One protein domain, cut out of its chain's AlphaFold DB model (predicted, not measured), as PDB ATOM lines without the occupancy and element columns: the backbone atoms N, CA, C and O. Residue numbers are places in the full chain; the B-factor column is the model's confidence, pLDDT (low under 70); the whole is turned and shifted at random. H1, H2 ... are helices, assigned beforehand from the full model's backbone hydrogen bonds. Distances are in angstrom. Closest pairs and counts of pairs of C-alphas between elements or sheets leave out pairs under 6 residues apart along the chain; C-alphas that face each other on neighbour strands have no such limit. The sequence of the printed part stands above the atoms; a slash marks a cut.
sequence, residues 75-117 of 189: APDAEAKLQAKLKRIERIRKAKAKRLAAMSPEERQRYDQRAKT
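This is residues 75 to 117 of the 189 residues of an uncharacterized protein of Rhizobium sp. AQ_MP (UniProt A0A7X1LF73). What shape would one see first? A long helix, H1, and a shorter one, H2, meet near their ends at a corner and make a lopsided V, with little contact between its two arms. What is it made of? The printed part has 43 residues with two named helices, H1 then H2, and no named strand; the class is all helix. How far does it spread? It is extended, with a radius of gyration of the C-alphas of 16.0 A, and the C-alphas span 49 by 22 by 5 A, the long arm H1 making most of the length.

Where does the first helix run? H1 is residues 78 to 101, from C-alpha 78 at (31.864, -37.898, 19.895) to C-alpha 101 at (0.166, -25.204, 25.427), 34.6 A. Where is the second? H2 is residues 105 to 117, 18.4 A from first to last C-alpha, and it ends at C-alpha 117 at (-4.671, -45.079, 32.638).

How near do the helices come? H1 and H2 are close but not clearly touching, with 1 pair of C-alphas within 8 A: those of Leu 100 and Arg 108, 7.3 A apart. How are they turned? They run opposite ways at a steep tilt of 57 degrees. What do the backbones show? In H1 and H2 every O i to N i+4 pair is within hydrogen-bond range.

How large is it? The two C-alphas farthest apart, those of Pro 76 and Glu 106, are 49.6 A apart. What stands free? Residues 75 to 99, of which 78 to 99 belong to H1, and residues 112 to 117 of H2 stand free. Is anything missing or uncertain? The printed part has no cut, the link from H1 to H2 is tight with 3 residues, and no printed residue is under 70 in pLDDT.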
ATOM      1  N   ALA A  75      35.103 -41.684  20.790       91.44
ATOM      2  CA  ALA A  75      35.044 -41.629  19.334       91.44
ATOM      3  C   ALA A  75      35.579 -40.277  18.819       91.44
ATOM      4  O   ALA A  75      35.261 -39.248  19.414       91.44
ATOM      5  N   PRO A  76      36.299 -40.234  17.681       92.31
ATOM      6  CA  PRO A  76      36.794 -38.977  17.107       92.31
ATOM      7  C   PRO A  76      35.692 -37.944  16.817       92.31
ATOM      8  O   PRO A  76      35.948 -36.748  16.789       92.31
ATOM      9  N   ASP A  77      34.456 -38.404  16.605       93.31
ATOM     10  CA  ASP A  77      33.280 -37.581  16.315       93.31
ATOM     11  C   ASP A  77      32.278 -37.504  17.486       93.31
ATOM     12  O   ASP A  77      31.105 -37.163  17.288       93.31
ATOM     13  N   ALA A  78      32.716 -37.832  18.708       93.75
ATOM     14  CA  ALA A  78      31.864 -37.898  19.895       93.75
ATOM     15  C   ALA A  78      31.160 -36.570  20.195       93.75
ATOM     16  O   ALA A  78      29.939 -36.555  20.363       93.75
ATOM     17  N   GLU A  79      31.910 -35.465  20.198       95.06
ATOM     18  CA  GLU A  79      31.391 -34.132  20.518       95.06
ATOM     19  C   GLU A  79      30.329 -33.690  19.504       95.06
ATOM     20  O   GLU A  79      29.208 -33.333  19.864       95.06
ATOM     21  N   ALA A  80      30.620 -33.831  18.208       95.75
ATOM     22  CA  ALA A  80      29.671 -33.499  17.148       95.75
ATOM     23  C   ALA A  80      28.363 -34.309  17.270       95.75
ATOM     24  O   ALA A  80      27.260 -33.763  17.147       95.75
ATOM     25  N   LYS A  81      28.464 -35.613  17.566       94.75
ATOM     26  CA  LYS A  81      27.299 -36.480  17.802       94.75
ATOM     27  C   LYS A  81      26.529 -36.097  19.063       94.75
ATOM     28  O   LYS A  81      25.296 -36.191  19.063       94.75
ATOM     29  N   LEU A  82      27.223 -35.692  20.125       96.38
ATOM     30  CA  LEU A  82      26.615 -35.255  21.378       96.38
ATOM     31  C   LEU A  82      25.799 -33.983  21.147       96.38
ATOM     32  O   LEU A  82      24.599 -33.972  21.423       96.38
ATOM     33  N   GLN A  83      26.402 -32.970  20.527       96.44
ATOM     34  CA  GLN A  83      25.737 -31.708  20.202       96.44
ATOM     35  C   GLN A  83      24.510 -31.918  19.310       96.44
ATOM     36  O   GLN A  83      23.426 -31.398  19.586       96.44
ATOM     37  N   ALA A  84      24.624 -32.749  18.268       96.25
ATOM     38  CA  ALA A  84      23.487 -33.097  17.416       96.25
ATOM     39  C   ALA A  84      22.345 -33.767  18.207       96.25
ATOM     40  O   ALA A  84      21.162 -33.509  17.957       96.25
ATOM     41  N   LYS A  85      22.686 -34.616  19.184       95.25
ATOM     42  CA  LYS A  85      21.715 -35.304  20.039       95.25
ATOM     43  C   LYS A  85      21.035 -34.351  21.020       95.25
ATOM     44  O   LYS A  85      19.808 -34.394  21.117       95.25
ATOM     45  N   LEU A  86      21.782 -33.462  21.669       97.00
ATOM     46  CA  LEU A  86      21.236 -32.431  22.556       97.00
ATOM     47  C   LEU A  86      20.261 -31.512  21.807       97.00
ATOM     48  O   LEU A  86      19.114 -31.366  22.232       97.00
ATOM     49  N   LYS A  87      20.644 -31.024  20.619       97.69
ATOM     50  CA  LYS A  87      19.760 -30.227  19.744       97.69
ATOM     51  C   LYS A  87      18.467 -30.965  19.390       97.69
ATOM     52  O   LYS A  87      17.387 -30.373  19.360       97.69
ATOM     53  N   ARG A  88      18.542 -32.274  19.118       96.62
ATOM     54  CA  ARG A  88      17.353 -33.098  18.844       96.62
ATOM     55  C   ARG A  88      16.441 -33.203  20.068       96.62
ATOM     56  O   ARG A  88      15.226 -33.081  19.912       96.62
ATOM     57  N   ILE A  89      17.002 -33.432  21.256       95.94
ATOM     58  CA  ILE A  89      16.241 -33.526  22.511       95.94
ATOM     59  C   ILE A  89      15.524 -32.207  22.787       95.94
ATOM     60  O   ILE A  89      14.321 -32.206  23.039       95.94
ATOM     61  N   GLU A  90      16.234 -31.087  22.677       97.44
ATOM     62  CA  GLU A  90      15.669 -29.757  22.882       97.44
ATOM     63  C   GLU A  90      14.512 -29.476  21.914       97.44
ATOM     64  O   GLU A  90      13.433 -29.062  22.339       97.44
ATOM     65  N   ARG A  91      14.685 -29.793  20.624       97.94
ATOM     66  CA  ARG A  91      13.628 -29.650  19.612       97.94
ATOM     67  C   ARG A  91      12.376 -30.449  19.972       97.94
ATOM     68  O   ARG A  91      11.269 -29.925  19.876       97.94
ATOM     69  N   ILE A  92      12.539 -31.701  20.401       96.44
ATOM     70  CA  ILE A  92      11.419 -32.556  20.819       96.44
ATOM     71  C   ILE A  92      10.732 -31.975  22.062       96.44
ATOM     72  O   ILE A  92       9.502 -31.936  22.112       96.44
ATOM     73  N   ARG A  93      11.499 -31.483  23.048       96.88
ATOM     74  CA  ARG A  93      10.949 -30.836  24.253       96.88
ATOM     75  C   ARG A  93      10.137 -29.591  23.892       96.88
ATOM     76  O   ARG A  93       8.996 -29.485  24.335       96.88
ATOM     77  N   LYS A  94      10.672 -28.709  23.041       97.75
ATOM     78  CA  LYS A  94       9.982 -27.505  22.544       97.75
ATOM     79  C   LYS A  94       8.696 -27.854  21.791       97.75
ATOM     80  O   LYS A  94       7.646 -27.290  22.085       97.75
ATOM     81  N   ALA A  95       8.743 -28.830  20.883       97.62
ATOM     82  CA  ALA A  95       7.563 -29.285  20.148       97.62
ATOM     83  C   ALA A  95       6.478 -29.854  21.081       97.62
ATOM     84  O   ALA A  95       5.297 -29.547  20.921       97.62
ATOM     85  N   LYS A  96       6.873 -30.642  22.092       96.19
ATOM     86  CA  LYS A  96       5.948 -31.161  23.105       96.19
ATOM     87  C   LYS A  96       5.324 -30.029  23.923       96.19
ATOM     88  O   LYS A  96       4.114 -30.048  24.112       96.19
ATOM     89  N   ALA A  97       6.121 -29.061  24.376       96.69
ATOM     90  CA  ALA A  97       5.633 -27.911  25.134       96.69
ATOM     91  C   ALA A  97       4.626 -27.088  24.319       96.69
ATOM     92  O   ALA A  97       3.528 -26.838  24.799       96.69
ATOM     93  N   LYS A  98       4.943 -26.780  23.052       97.31
ATOM     94  CA  LYS A  98       4.024 -26.087  22.139       97.31
ATOM     95  C   LYS A  98       2.709 -26.849  21.965       97.31
ATOM     96  O   LYS A  98       1.647 -26.253  22.071       97.31
ATOM     97  N   ARG A  99       2.770 -28.167  21.745       96.94
ATOM     98  CA  ARG A  99       1.566 -29.003  21.615       96.94
ATOM     99  C   ARG A  99       0.713 -28.977  22.883       96.94
ATOM    100  O   ARG A  99      -0.499 -28.923  22.784       96.94
ATOM    101  N   LEU A 100       1.346 -29.042  24.051       95.50
ATOM    102  CA  LEU A 100       0.653 -29.026  25.338       95.50
ATOM    103  C   LEU A 100       0.051 -27.658  25.681       95.50
ATOM    104  O   LEU A 100      -0.975 -27.627  26.345       95.50
ATOM    105  N   ALA A 101       0.682 -26.562  25.254       95.44
ATOM    106  CA  ALA A 101       0.166 -25.204  25.427       95.44
ATOM    107  C   ALA A 101      -0.982 -24.881  24.456       95.44
ATOM    108  O   ALA A 101      -1.827 -24.056  24.771       95.44
ATOM    109  N   ALA A 102      -1.010 -25.530  23.289       96.69
ATOM    110  CA  ALA A 102      -2.075 -25.376  22.300       96.69
ATOM    111  C   ALA A 102      -3.332 -26.217  22.600       96.69
ATOM    112  O   ALA A 102      -4.321 -26.070  21.892       96.69
ATOM    113  N   MET A 103      -3.289 -27.117  23.590       97.12
ATOM    114  CA  MET A 103      -4.447 -27.929  23.984       97.12
ATOM    115  C   MET A 103      -5.464 -27.089  24.757       97.12
ATOM    116  O   MET A 103      -5.077 -26.318  25.636       97.12
ATOM    117  N   SER A 104      -6.755 -27.311  24.499       97.62
ATOM    118  CA  SER A 104      -7.819 -26.787  25.364       97.62
ATOM    119  C   SER A 104      -7.758 -27.420  26.768       97.62
ATOM    120  O   SER A 104      -7.138 -28.480  26.946       97.62
ATOM    121  N   PRO A 105      -8.416 -26.833  27.784       96.75
ATOM    122  CA  PRO A 105      -8.510 -27.438  29.113       96.75
ATOM    123  C   PRO A 105      -9.068 -28.873  29.091       96.75
ATOM    124  O   PRO A 105      -8.515 -29.769  29.730       96.75
ATOM    125  N   GLU A 106     -10.108 -29.127  28.299       96.06
ATOM    126  CA  GLU A 106     -10.762 -30.435  28.168       96.06
ATOM    127  C   GLU A 106      -9.845 -31.447  27.467       96.06
ATOM    128  O   GLU A 106      -9.723 -32.606  27.874       96.06
ATOM    129  N   GLU A 107      -9.148 -31.023  26.411       96.31
ATOM    130  CA  GLU A 107      -8.132 -31.844  25.750       96.31
ATOM    131  C   GLU A 107      -6.987 -32.190  26.691       96.31
ATOM    132  O   GLU A 107      -6.500 -33.328  26.682       96.31
ATOM    133  N   ARG A 108      -6.586 -31.237  27.532       95.75
ATOM    134  CA  ARG A 108      -5.522 -31.453  28.496       95.75
ATOM    135  C   ARG A 108      -5.923 -32.472  29.557       95.75
ATOM    136  O   ARG A 108      -5.154 -33.395  29.821       95.75
ATOM    137  N   GLN A 109      -7.143 -32.381  30.083       96.06
ATOM    138  CA  GLN A 109      -7.683 -33.376  31.011       96.06
ATOM    139  C   GLN A 109      -7.713 -34.777  30.389       96.06
ATOM    140  O   GLN A 109      -7.244 -35.736  31.005       96.06
ATOM    141  N   ARG A 110      -8.179 -34.908  29.138       96.06
ATOM    142  CA  ARG A 110      -8.162 -36.195  28.416       96.06
ATOM    143  C   ARG A 110      -6.744 -36.725  28.222       96.06
ATOM    144  O   ARG A 110      -6.509 -37.920  28.399       96.06
ATOM    145  N   TYR A 111      -5.794 -35.857  27.875       94.38
ATOM    146  CA  TYR A 111      -4.388 -36.226  27.719       94.38
ATOM    147  C   TYR A 111      -3.792 -36.757  29.029       94.38
ATOM    148  O   TYR A 111      -3.156 -37.815  29.030       94.38
ATOM    149  N   ASP A 112      -4.029 -36.065  30.143       94.19
ATOM    150  CA  ASP A 112      -3.506 -36.447  31.455       94.19
ATOM    151  C   ASP A 112      -4.189 -37.721  31.980       94.19
ATOM    152  O   ASP A 112      -3.513 -38.615  32.496       94.19
ATOM    153  N   GLN A 113      -5.499 -37.878  31.763       94.56
ATOM    154  CA  GLN A 113      -6.217 -39.108  32.096       94.56
ATOM    155  C   GLN A 113      -5.677 -40.298  31.302       94.56
ATOM    156  O   GLN A 113      -5.383 -41.344  31.877       94.56
ATOM    157  N   ARG A 114      -5.454 -40.122  29.995       94.12
ATOM    158  CA  ARG A 114      -4.842 -41.139  29.132       94.12
ATOM    159  C   ARG A 114      -3.438 -41.515  29.612       94.12
ATOM    160  O   ARG A 114      -3.068 -42.686  29.574       94.12
ATOM    161  N   ALA A 115      -2.644 -40.541  30.057       91.12
ATOM    162  CA  ALA A 115      -1.307 -40.797  30.584       91.12
ATOM    163  C   ALA A 115      -1.344 -41.635  31.872       91.12
ATOM    164  O   ALA A 115      -0.508 -42.521  32.032       91.12
ATOM    165  N   LYS A 116      -2.326 -41.398  32.751       88.31
ATOM    166  CA  LYS A 116      -2.529 -42.176  33.982       88.31
ATOM    167  C   LYS A 116      -3.002 -43.601  33.694       88.31
ATOM    168  O   LYS A 116      -2.412 -44.550  34.197       88.31
ATOM    169  N   THR A 117      -4.036 -43.768  32.868       88.50
ATOM    170  CA  THR A 117      -4.671 -45.079  32.638       88.50
ATOM    171  C   THR A 117      -3.840 -46.018  31.766       88.50
ATOM    172  O   THR A 117      -3.908 -47.232  31.938       88.50
TER     173      THR A 117